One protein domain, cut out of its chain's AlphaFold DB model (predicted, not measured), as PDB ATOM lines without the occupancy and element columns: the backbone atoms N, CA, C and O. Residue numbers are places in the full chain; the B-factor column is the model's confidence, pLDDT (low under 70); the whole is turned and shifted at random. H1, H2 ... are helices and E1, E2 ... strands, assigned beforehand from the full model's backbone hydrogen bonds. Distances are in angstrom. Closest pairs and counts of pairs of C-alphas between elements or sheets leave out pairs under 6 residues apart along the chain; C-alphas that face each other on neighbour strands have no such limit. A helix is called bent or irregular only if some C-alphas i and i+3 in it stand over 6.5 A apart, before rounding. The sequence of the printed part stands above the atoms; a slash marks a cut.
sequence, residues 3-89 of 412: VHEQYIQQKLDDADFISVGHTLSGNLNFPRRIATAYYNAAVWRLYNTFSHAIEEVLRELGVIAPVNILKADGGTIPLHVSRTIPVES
ATOM      1  N   VAL A   3      28.846   5.510  40.436       85.00
ATOM      2  CA  VAL A   3      28.412   4.294  41.157       85.00
ATOM      3  C   VAL A   3      29.109   4.112  42.509       85.00
ATOM      4  O   VAL A   3      28.452   3.774  43.487       85.00
ATOM      5  N   HIS A   4      30.419   4.362  42.601       89.62
ATOM      6  CA  HIS A   4      31.133   4.240  43.877       89.62
ATOM      7  C   HIS A   4      30.771   5.349  44.871       89.62
ATOM      8  O   HIS A   4      30.631   5.064  46.055       89.62
ATOM      9  N   GLU A   5      30.592   6.592  44.409       89.38
ATOM     10  CA  GLU A   5      30.176   7.697  45.282       89.38
ATOM     11  C   GLU A   5      28.764   7.437  45.842       89.38
ATOM     12  O   GLU A   5      28.545   7.583  47.042       89.38
ATOM     13  N   GLN A   6      27.841   6.958  45.002       88.25
ATOM     14  CA  GLN A   6      26.478   6.584  45.403       88.25
ATOM     15  C   GLN A   6      26.463   5.389  46.365       88.25
ATOM     16  O   GLN A   6      25.754   5.410  47.366       88.25
ATOM     17  N   TYR A   7      27.274   4.359  46.098       91.12
ATOM     18  CA  TYR A   7      27.395   3.212  46.997       91.12
ATOM     19  C   TYR A   7      27.915   3.624  48.378       91.12
ATOM     20  O   TYR A   7      27.382   3.176  49.386       91.12
ATOM     21  N   ILE A   8      28.928   4.495  48.438       91.56
ATOM     22  CA  ILE A   8      29.457   5.009  49.709       91.56
ATOM     23  C   ILE A   8      28.393   5.832  50.441       91.56
ATOM     24  O   ILE A   8      28.196   5.625  51.633       91.56
ATOM     25  N   GLN A   9      27.672   6.713  49.738       90.62
ATOM     26  CA  GLN A   9      26.582   7.499  50.325       90.62
ATOM     27  C   GLN A   9      25.524   6.602  50.987       90.62
ATOM     28  O   GLN A   9      25.127   6.869  52.113       90.62
ATOM     29  N   GLN A  10      25.128   5.507  50.329       89.94
ATOM     30  CA  GLN A  10      24.159   4.528  50.850       89.94
ATOM     31  C   GLN A  10      24.663   3.692  52.038       89.94
ATOM     32  O   GLN A  10      23.912   2.871  52.557       89.94
ATOM     33  N   LYS A  11      25.947   3.790  52.401       92.62
ATOM     34  CA  LYS A  11      26.539   3.067  53.538       92.62
ATOM     35  C   LYS A  11      26.833   3.967  54.733       92.62
ATOM     36  O   LYS A  11      27.249   3.459  55.770       92.62
ATOM     37  N   LEU A  12      26.674   5.279  54.584       90.12
ATOM     38  CA  LEU A  12      26.968   6.275  55.609       90.12
ATOM     39  C   LEU A  12      25.664   6.736  56.280       90.12
ATOM     40  O   LEU A  12      25.275   7.892  56.164       90.12
ATOM     41  N   ASP A  13      24.993   5.827  56.987       81.31
ATOM     42  CA  ASP A  13      23.639   6.069  57.516       81.31
ATOM     43  C   ASP A  13      23.607   6.990  58.757       81.31
ATOM     44  O   ASP A  13      22.560   7.540  59.092       81.31
ATOM     45  N   ASP A  14      24.753   7.206  59.415       87.88
ATOM     46  CA  ASP A  14      24.862   7.993  60.658       87.88
ATOM     47  C   ASP A  14      25.189   9.482  60.427       87.88
ATOM     48  O   ASP A  14      25.325  10.257  61.379       87.88
ATOM     49  N   ALA A  15      25.371   9.901  59.171       90.06
ATOM     50  CA  ALA A  15      25.658  11.291  58.835       90.06
ATOM     51  C   ALA A  15      24.361  12.100  58.704       90.06
ATOM     52  O   ALA A  15      23.412  11.686  58.047       90.06
ATOM     53  N   ASP A  16      24.340  13.308  59.261       90.81
ATOM     54  CA  ASP A  16      23.220  14.241  59.098       90.81
ATOM     55  C   ASP A  16      23.147  14.860  57.696       90.81
ATOM     56  O   ASP A  16      22.068  15.242  57.245       90.81
ATOM     57  N   PHE A  17      24.278  14.945  56.991       93.94
ATOM     58  CA  PHE A  17      24.322  15.335  55.590       93.94
ATOM     59  C   PHE A  17      25.560  14.793  54.867       93.94
ATOM     60  O   PHE A  17      26.673  14.812  55.396       93.94
ATOM     61  N   ILE A  18      25.370  14.367  53.616       93.88
ATOM     62  CA  ILE A  18      26.434  13.866  52.742       93.88
ATOM     63  C   ILE A  18      26.430  14.669  51.441       93.88
ATOM     64  O   ILE A  18      25.536  14.520  50.609       93.88
ATOM     65  N   SER A  19      27.474  15.472  51.236       93.25
ATOM     66  CA  SER A  19      27.754  16.104  49.944       93.25
ATOM     67  C   SER A  19      28.404  15.103  49.001       93.25
ATOM     68  O   SER A  19      29.505  14.619  49.276       93.25
ATOM     69  N   VAL A  20      27.777  14.848  47.854       90.44
ATOM     70  CA  VAL A  20      28.331  13.950  46.839       90.44
ATOM     71  C   VAL A  20      28.889  14.764  45.679       90.44
ATOM     72  O   VAL A  20      28.189  15.550  45.054       90.44
ATOM     73  N   GLY A  21      30.183  14.606  45.399       89.12
ATOM     74  CA  GLY A  21      30.894  15.496  44.482       89.12
ATOM     75  C   GLY A  21      30.307  15.529  43.069       89.12
ATOM     76  O   GLY A  21      30.238  16.603  42.478       89.12
ATOM     77  N   HIS A  22      29.890  14.381  42.523       86.12
ATOM     78  CA  HIS A  22      29.378  14.307  41.149       86.12
ATOM     79  C   HIS A  22      28.058  15.052  40.909       86.12
ATOM     80  O   HIS A  22      27.749  15.331  39.754       86.12
ATOM     81  N   THR A  23      27.278  15.357  41.951       85.62
ATOM     82  CA  THR A  23      26.011  16.094  41.803       85.62
ATOM     83  C   THR A  23      26.213  17.608  41.851       85.62
ATOM     84  O   THR A  23      25.336  18.347  41.421       85.62
ATOM     85  N   LEU A  24      27.357  18.077  42.368       84.38
ATOM     86  CA  LEU A  24      27.668  19.505  42.508       84.38
ATOM     87  C   LEU A  24      28.228  20.117  41.221       84.38
ATOM     88  O   LEU A  24      28.120  21.317  41.013       84.38
ATOM     89  N   SER A  25      28.864  19.313  40.367       75.50
ATOM     90  CA  SER A  25      29.354  19.764  39.065       75.50
ATOM     91  C   SER A  25      29.636  18.575  38.147       75.50
ATOM     92  O   SER A  25      30.206  17.573  38.590       75.50
ATOM     93  N   GLY A  26      29.299  18.710  36.861       65.62
ATOM     94  CA  GLY A  26      29.696  17.765  35.811       65.62
ATOM     95  C   GLY A  26      31.178  17.871  35.419       65.62
ATOM     96  O   GLY A  26      31.746  16.926  34.860       65.62
ATOM     97  N   ASN A  27      31.844  18.969  35.805       73.06
ATOM     98  CA  ASN A  27      33.198  19.270  35.367       73.06
ATOM     99  C   ASN A  27      34.253  18.275  35.867       73.06
ATOM    100  O   ASN A  27      34.327  17.866  37.034       73.06
ATOM    101  N   LEU A  28      35.168  17.943  34.956       69.88
ATOM    102  CA  LEU A  28      36.267  17.017  35.195       69.88
ATOM    103  C   LEU A  28      37.419  17.719  35.931       69.88
ATOM    104  O   LEU A  28      38.394  18.147  35.324       69.88
ATOM    105  N   ASN A  29      37.339  17.822  37.260       83.88
ATOM    106  CA  ASN A  29      38.482  18.222  38.090       83.88
ATOM    107  C   ASN A  29      38.352  17.676  39.522       83.88
ATOM    108  O   ASN A  29      37.602  18.209  40.335       83.88
ATOM    109  N   PHE A  30      39.073  16.594  39.837       86.50
ATOM    110  CA  PHE A  30      38.957  15.915  41.135       86.50
ATOM    111  C   PHE A  30      39.297  16.816  42.338       86.50
ATOM    112  O   PHE A  30      38.457  16.897  43.235       86.50
ATOM    113  N   PRO A  31      40.430  17.552  42.363       90.25
ATOM    114  CA  PRO A  31      40.721  18.479  43.458       90.25
ATOM    115  C   PRO A  31      39.641  19.548  43.670       90.25
ATOM    116  O   PRO A  31      39.210  19.764  44.803       90.25
ATOM    117  N   ARG A  32      39.156  20.185  42.593       92.31
ATOM    118  CA  ARG A  32      38.112  21.221  42.705       92.31
ATOM    119  C   ARG A  32      36.766  20.639  43.144       92.31
ATOM    120  O   ARG A  32      36.058  21.254  43.942       92.31
ATOM    121  N   ARG A  33      36.428  19.427  42.692       91.62
ATOM    122  CA  ARG A  33      35.205  18.719  43.101       91.62
ATOM    123  C   ARG A  33      35.220  18.370  44.588       91.62
ATOM    124  O   ARG A  33      34.215  18.584  45.260       91.62
ATOM    125  N   ILE A  34      36.360  17.915  45.116       92.56
ATOM    126  CA  ILE A  34      36.524  17.683  46.560       92.56
ATOM    127  C   ILE A  34      36.339  18.983  47.339       92.56
ATOM    128  O   ILE A  34      35.572  19.001  48.295       92.56
ATOM    129  N   ALA A  35      37.004  20.068  46.926       94.06
ATOM    130  CA  ALA A  35      36.886  21.357  47.607       94.06
ATOM    131  C   ALA A  35      35.430  21.848  47.644       94.06
ATOM    132  O   ALA A  35      34.946  22.285  48.684       94.06
ATOM    133  N   THR A  36      34.712  21.711  46.528       94.12
ATOM    134  CA  THR A  36      33.294  22.089  46.422       94.12
ATOM    135  C   THR A  36      32.424  21.258  47.366       94.12
ATOM    136  O   THR A  36      31.665  21.823  48.150       94.12
ATOM    137  N   ALA A  37      32.583  19.928  47.365       94.44
ATOM    138  CA  ALA A  37      31.846  19.036  48.262       94.44
ATOM    139  C   ALA A  37      32.145  19.305  49.743       94.44
ATOM    140  O   ALA A  37      31.227  19.310  50.567       94.44
ATOM    141  N   TYR A  38      33.410  19.584  50.064       94.81
ATOM    142  CA  TYR A  38      33.848  19.960  51.402       94.81
ATOM    143  C   TYR A  38      33.158  21.241  51.879       94.81
ATOM    144  O   TYR A  38      32.514  21.223  52.927       94.81
ATOM    145  N   TYR A  39      33.230  22.334  51.110       95.44
ATOM    146  CA  TYR A  39      32.606  23.599  51.509       95.44
ATOM    147  C   TYR A  39      31.078  23.499  51.569       95.44
ATOM    148  O   TYR A  39      30.478  24.050  52.490       95.44
ATOM    149  N   ASN A  40      30.457  22.734  50.662       95.94
ATOM    150  CA  ASN A  40      29.022  22.460  50.702       95.94
ATOM    151  C   ASN A  40      28.606  21.766  52.002       95.94
ATOM    152  O   ASN A  40      27.680  22.215  52.671       95.94
ATOM    153  N   ALA A  41      29.331  20.716  52.403       95.75
ATOM    154  CA  ALA A  41      29.058  20.007  53.654       95.75
ATOM    155  C   ALA A  41      29.347  20.878  54.888       95.75
ATOM    156  O   ALA A  41      28.594  20.845  55.862       95.75
ATOM    157  N   ALA A  42      30.417  21.678  54.844       95.00
ATOM    158  CA  ALA A  42      30.840  22.523  55.957       95.00
ATOM    159  C   ALA A  42      29.802  23.601  56.307       95.00
ATOM    160  O   ALA A  42      29.567  23.865  57.486       95.00
ATOM    161  N   VAL A  43      29.159  24.207  55.303       95.56
ATOM    162  CA  VAL A  43      28.170  25.279  55.516       95.56
ATOM    163  C   VAL A  43      26.741  24.757  55.713       95.56
ATOM    164  O   VAL A  43      25.886  25.488  56.212       95.56
ATOM    165  N   TRP A  44      26.471  23.493  55.370       97.31
ATOM    166  CA  TRP A  44      25.115  22.944  55.271       97.31
ATOM    167  C   TRP A  44      24.240  23.157  56.511       97.31
ATOM    168  O   TRP A  44      23.098  23.597  56.380       97.31
ATOM    169  N   ARG A  45      24.770  22.907  57.715       96.75
ATOM    170  CA  ARG A  45      24.007  23.051  58.971       96.75
ATOM    171  C   ARG A  45      23.612  24.501  59.246       96.75
ATOM    172  O   ARG A  45      22.455  24.788  59.551       96.75
ATOM    173  N   LEU A  46      24.580  25.412  59.119       96.88
ATOM    174  CA  LEU A  46      24.365  26.844  59.320       96.88
ATOM    175  C   LEU A  46      23.342  27.368  58.310       96.88
ATOM    176  O   LEU A  46      22.400  28.063  58.682       96.88
ATOM    177  N   TYR A  47      23.500  26.971  57.049       97.00
ATOM    178  CA  TYR A  47      22.594  27.364  55.985       97.00
ATOM    179  C   TYR A  47      21.171  26.851  56.215       97.00
ATOM    180  O   TYR A  47      20.229  27.621  56.118       97.00
ATOM    181  N   ASN A  48      20.991  25.581  56.584       97.31
ATOM    182  CA  ASN A  48      19.652  25.031  56.809       97.31
ATOM    183  C   ASN A  48      18.961  25.625  58.044       97.31
ATOM    184  O   ASN A  48      17.738  25.747  58.041       97.31
ATOM    185  N   THR A  49      19.727  26.050  59.053       97.44
ATOM    186  CA  THR A  49      19.197  26.839  60.177       97.44
ATOM    187  C   THR A  49      18.676  28.193  59.686       97.44
ATOM    188  O   THR A  49      17.561  28.588  60.017       97.44
ATOM    189  N   PHE A  50      19.451  28.879  58.841       96.12
ATOM    190  CA  PHE A  50      19.056  30.142  58.215       96.12
ATOM    191  C   PHE A  50      17.829  29.992  57.299       96.12
ATOM    192  O   PHE A  50      16.871  30.749  57.434       96.12
ATOM    193  N   SER A  51      17.815  28.988  56.419       96.25
ATOM    194  CA  SER A  51      16.688  28.707  55.523       96.25
ATOM    195  C   SER A  51      15.410  28.396  56.291       96.25
ATOM    196  O   SER A  51      14.339  28.858  55.907       96.25
ATOM    197  N   HIS A  52      15.518  27.648  57.393       96.31
ATOM    198  CA  HIS A  52      14.375  27.380  58.252       96.31
ATOM    199  C   HIS A  52      13.839  28.667  58.882       96.31
ATOM    200  O   HIS A  52      12.653  28.939  58.752       96.31
ATOM    201  N   ALA A  53      14.706  29.507  59.458       96.81
ATOM    202  CA  ALA A  53      14.292  30.785  60.037       96.81
ATOM    203  C   ALA A  53      13.578  31.697  59.020       96.81
ATOM    204  O   ALA A  53      12.590  32.342  59.367       96.81
ATOM    205  N   ILE A  54      14.025  31.724  57.756       95.50
ATOM    206  CA  ILE A  54      13.327  32.453  56.682       95.50
ATOM    207  C   ILE A  54      11.910  31.909  56.477       95.50
ATOM    208  O   ILE A  54      10.957  32.686  56.450       95.50
ATOM    209  N   GLU A  55      11.757  30.592  56.328       94.38
ATOM    210  CA  GLU A  55      10.446  29.964  56.122       94.38
ATOM    211  C   GLU A  55       9.495  30.222  57.295       94.38
ATOM    212  O   GLU A  55       8.314  30.486  57.074       94.38
ATOM    213  N   GLU A  56       9.997  30.176  58.531       95.75
ATOM    214  CA  GLU A  56       9.190  30.448  59.720       95.75
ATOM    215  C   GLU A  56       8.678  31.887  59.742       95.75
ATOM    216  O   GLU A  56       7.474  32.093  59.881       95.75
ATOM    217  N   VAL A  57       9.558  32.864  59.509       96.75
ATOM    218  CA  VAL A  57       9.180  34.284  59.464       96.75
ATOM    219  C   VAL A  57       8.174  34.551  58.345       96.75
ATOM    220  O   VAL A  57       7.182  35.244  58.553       96.75
ATOM    221  N   LEU A  58       8.380  33.986  57.152       95.94
ATOM    222  CA  LEU A  58       7.445  34.170  56.039       95.94
ATOM    223  C   LEU A  58       6.080  33.537  56.321       95.94
ATOM    224  O   LEU A  58       5.052  34.142  56.014       95.94
ATOM    225  N   ARG A  59       6.062  32.364  56.962       95.06
ATOM    226  CA  ARG A  59       4.834  31.696  57.407       95.06
ATOM    227  C   ARG A  59       4.090  32.528  58.452       95.06
ATOM    228  O   ARG A  59       2.878  32.680  58.337       95.06
ATOM    229  N   GLU A  60       4.796  33.081  59.437       97.00
ATOM    230  CA  GLU A  60       4.221  33.969  60.459       97.00
ATOM    231  C   GLU A  60       3.634  35.250  59.855       97.00
ATOM    232  O   GLU A  60       2.571  35.703  60.277       97.00
ATOM    233  N   LEU A  61       4.284  35.798  58.827       97.25
ATOM    234  CA  LEU A  61       3.810  36.969  58.087       97.25
ATOM    235  C   LEU A  61       2.712  36.647  57.054       97.25
ATOM    236  O   LEU A  61       2.192  37.564  56.418       97.25
ATOM    237  N   GLY A  62       2.351  35.372  56.863       96.69
ATOM    238  CA  GLY A  62       1.349  34.945  55.880       96.69
ATOM    239  C   GLY A  62       1.796  35.087  54.419       96.69
ATOM    240  O   GLY A  62       0.956  35.161  53.520       96.69
ATOM    241  N   VAL A  63       3.104  35.143  54.160       95.81
ATOM    242  CA  VAL A  63       3.667  35.258  52.811       95.81
ATOM    243  C   VAL A  63       3.744  33.873  52.167       95.81
ATOM    244  O   VAL A  63       4.520  33.023  52.589       95.81
ATOM    245  N   ILE A  64       2.954  33.660  51.110       90.56
ATOM    246  CA  ILE A  64       2.884  32.389  50.356       90.56
ATOM    247  C   ILE A  64       3.699  32.395  49.051       90.56
ATOM    248  O   ILE A  64       3.616  31.455  48.262       90.56
ATOM    249  N   ALA A  65       4.441  33.472  48.782       89.44
ATOM    250  CA  ALA A  65       5.219  33.610  47.556       89.44
ATOM    251  C   ALA A  65       6.407  32.625  47.525       89.44
ATOM    252  O   ALA A  65       6.996  32.357  48.576       89.44
ATOM    253  N   PRO A  66       6.804  32.119  46.338       88.06
ATOM    254  CA  PRO A  66       8.012  31.313  46.203       88.06
ATOM    255  C   PRO A  66       9.244  32.067  46.705       88.06
ATOM    256  O   PRO A  66       9.441  33.241  46.390       88.06
ATOM    257  N   VAL A  67      10.091  31.370  47.460       92.38
ATOM    258  CA  VAL A  67      11.336  31.929  47.988       92.38
ATOM    259  C   VAL A  67      12.495  31.398  47.171       92.38
ATOM    260  O   VAL A  67      12.678  30.186  47.052       92.38
ATOM    261  N   ASN A  68      13.290  32.317  46.643       93.56
ATOM    262  CA  ASN A  68      14.489  32.017  45.885       93.56
ATOM    263  C   ASN A  68      15.712  32.585  46.601       93.56
ATOM    264  O   ASN A  68      15.643  33.631  47.247       93.56
ATOM    265  N   ILE A  69      16.839  31.898  46.462       95.31
ATOM    266  CA  ILE A  69      18.139  32.334  46.953       95.31
ATOM    267  C   ILE A  69      19.018  32.678  45.765       95.31
ATOM    268  O   ILE A  69      19.102  31.925  44.796       95.31
ATOM    269  N   LEU A  70      19.674  33.828  45.858       95.56
ATOM    270  CA  LEU A  70      20.632  34.286  44.868       95.56
ATOM    271  C   LEU A  70      21.936  33.483  44.961       95.56
ATOM    272  O   LEU A  70      22.462  33.240  46.052       95.56
ATOM    273  N   LYS A  71      22.451  33.093  43.801       94.50
ATOM    274  CA  LYS A  71      23.701  32.362  43.618       94.50
ATOM    275  C   LYS A  71      24.842  33.286  43.199       94.50
ATOM    276  O   LYS A  71      24.635  34.413  42.749       94.50
ATOM    277  N   ALA A  72      26.061  32.765  43.297       92.88
ATOM    278  CA  ALA A  72      27.287  33.449  42.896       92.88
ATOM    279  C   ALA A  72      27.331  33.826  41.401       92.88
ATOM    280  O   ALA A  72      28.046  34.749  41.010       92.88
ATOM    281  N   ASP A  73      26.603  33.096  40.551       91.56
ATOM    282  CA  ASP A  73      26.536  33.308  39.100       91.56
ATOM    283  C   ASP A  73      25.564  34.426  38.680       91.56
ATOM    284  O   ASP A  73      25.441  34.709  37.488       91.56
ATOM    285  N   GLY A  74      24.904  35.077  39.645       92.00
ATOM    286  CA  GLY A  74      23.929  36.141  39.404       92.00
ATOM    287  C   GLY A  74      22.520  35.645  39.088       92.00
ATOM    288  O   GLY A  74      21.624  36.458  38.886       92.00
ATOM    289  N   GLY A  75      22.285  34.336  39.056       93.00
ATOM    290  CA  GLY A  75      20.933  33.801  39.022       93.00
ATOM    291  C   GLY A  75      20.454  33.332  40.383       93.00
ATOM    292  O   GLY A  75      21.129  33.477  41.399       93.00
ATOM    293  N   THR A  76      19.260  32.761  40.413       95.06
ATOM    294  CA  THR A  76      18.634  32.263  41.637       95.06
ATOM    295  C   THR A  76      18.362  30.766  41.574       95.06
ATOM    296  O   THR A  76      18.393  30.166  40.502       95.06
ATOM    297  N   ILE A  77      18.085  30.160  42.725       93.25
ATOM    298  CA  ILE A  77      17.494  28.823  42.853       93.25
ATOM    299  C   ILE A  77      16.419  28.832  43.946       93.25
ATOM    300  O   ILE A  77      16.555  29.591  44.911       93.25
ATOM    301  N   PRO A  78      15.384  27.981  43.858       94.00
ATOM    302  CA  PRO A  78      14.396  27.854  44.924       94.00
ATOM    303  C   PRO A  78      15.027  27.467  46.264       94.00
ATOM    304  O   PRO A  78      15.936  26.637  46.315       94.00
ATOM    305  N   LEU A  79      14.510  28.026  47.362       94.69
ATOM    306  CA  LEU A  79      15.029  27.804  48.716       94.69
ATOM    307  C   LEU A  79      15.077  26.315  49.089       94.69
ATOM    308  O   LEU A  79      16.018  25.855  49.726       94.69
ATOM    309  N   HIS A  80      14.078  25.534  48.671       92.00
ATOM    310  CA  HIS A  80      14.051  24.099  48.948       92.00
ATOM    311  C   HIS A  80      15.174  23.339  48.220       92.00
ATOM    312  O   HIS A  80      15.715  22.383  48.772       92.00
ATOM    313  N   VAL A  81      15.566  23.786  47.020       92.69
ATOM    314  CA  VAL A  81      16.698  23.229  46.262       92.69
ATOM    315  C   VAL A  81      18.014  23.647  46.910       92.69
ATOM    316  O   VAL A  81      18.894  22.816  47.123       92.69
ATOM    317  N   SER A  82      18.148  24.922  47.288       94.69
ATOM    318  CA  SER A  82      19.397  25.462  47.834       94.69
ATOM    319  C   SER A  82      19.835  24.798  49.142       94.69
ATOM    320  O   SER A  82      21.025  24.773  49.448       94.69
ATOM    321  N   ARG A  83      18.904  24.189  49.886       94.62
ATOM    322  CA  ARG A  83      19.182  23.405  51.102       94.62
ATOM    323  C   ARG A  83      20.156  22.245  50.887       94.62
ATOM    324  O   ARG A  83      20.820  21.859  51.846       94.62
ATOM    325  N   THR A  84      20.255  21.683  49.680       93.00
ATOM    326  CA  THR A  84      21.181  20.572  49.372       93.00
ATOM    327  C   THR A  84      22.500  21.049  48.757       93.00
ATOM    328  O   THR A  84      23.514  20.356  48.854       93.00
ATOM    329  N   ILE A  85      22.516  22.258  48.190       93.62
ATOM    330  CA  ILE A  85      23.669  22.857  47.503       93.62
ATOM    331  C   ILE A  85      24.012  24.275  48.008       93.62
ATOM    332  O   ILE A  85      24.237  25.183  47.205       93.62
ATOM    333  N   PRO A  86      24.079  24.518  49.331       95.44
ATOM    334  CA  PRO A  86      24.282  25.862  49.883       95.44
ATOM    335  C   PRO A  86      25.603  26.524  49.479       95.44
ATOM    336  O   PRO A  86      25.747  27.739  49.598       95.44
ATOM    337  N   VAL A  87      26.576  25.755  48.979       94.44
ATOM    338  CA  VAL A  87      27.826  26.309  48.443       94.44
ATOM    339  C   VAL A  87      27.592  27.280  47.278       94.44
ATOM    340  O   VAL A  87      28.386  28.195  47.091       94.44
ATOM    341  N   GLU A  88      26.486  27.140  46.544       92.88
ATOM    342  CA  GLU A  88      26.133  27.993  45.402       92.88
ATOM    343  C   GLU A  88      25.786  29.440  45.799       92.88
ATOM    344  O   GLU A  88      25.917  30.351  44.984       92.88
ATOM    345  N   SER A  89      25.370  29.691  47.050       93.25
ATOM    346  CA  SER A  89      25.006  31.042  47.520       93.25
ATOM    347  C   SER A  89      26.200  31.886  47.971       93.25
ATOM    348  O   SER A  89      26.037  32.982  48.521       93.25
TER     349      SER A  89
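AT A GLANCE: This is residues 3 to 89 of the 412 residues of the protein "Hydantoinase/oxoprolinase family protein" of Spirochaetes bacterium (UniProt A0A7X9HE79). One long helix, H3, bent into a wide V, makes the backbone of the shape, and small parts line one side of it. The short helix H2 packs on arm H3a, with H1 farther out beyond H2, while the small hairpin of E1 and E2 and the short helices H4 and H5 gather on the same side towards arm H3b. The printed part has 87 residues with five named helices and two named strands, in the order H1 H2 H3 E1 E2 H4 H5; the sheet is E1 - E2, antiparallel, and the class is mostly helix. The whole is only just loose, close to compact, with a radius of gyration of the C-alphas of 14.8 A and spans of 45 by 32 by 19 A.

HOW THE PARTS SIT: H1, residues 3 to 9, is close but not clearly touching H2, residues 21 to 24; their closest C-alphas, of Glu 5 and His 22, are 7.8 A apart. H3, residues 30 to 60, was assigned as one helix by its hydrogen bonds but is bent, with C-alphas 42 and 45 7.5 A apart; its arms H3a, residues 30 to 42, and H3b, residues 45 to 60, stand at a steep tilt of 49 degrees. H2 touches H3a at residues 33 to 37 alone, the closest C-alphas being those of Gly 21 and Ala 37, 5.3 A. E1, residues 68 to 70, and E2, residues 76 to 78, form an antiparallel hairpin at 149 degrees, with N 69 and O 77 at 2.8 A and N 77 and O 69 at 2.9 A, within hydrogen-bond range. H4, residues 79 to 82, is close but not clearly touching H3b, the closest C-alphas being those of Ser 51 and Leu 79, 7.1 A. H5, residues 86 to 89, touches H3a at residues 36 to 40 alone, the closest C-alphas being those of Asn 40 and Val 87, 4.6 A. H1 is apart from both H3a and H3b. In H1, H3a and H3b every O i to N i+4 pair is within hydrogen-bond range; H2, H4 and H5 are too short for such a pair.

IN THESE COORDINATES: H1 begins at C-alpha 3 (28.412, 4.294, 41.157). H3a measures 18.1 A from first to last C-alpha and H3b 22.6 A, ending at C-alpha 60 (4.221, 33.969, 60.459). H5 ends at C-alpha 89 (25.006, 31.042, 47.520).

THE WHOLE: The two C-alphas farthest apart, of His 4 and Leu 61, are 44.9 A apart. The printed part has no cut, and the link from H1 to H2, 11 residues, is long. The mean pLDDT of the printed part is 91.9, with residues 26 and 28 under 70.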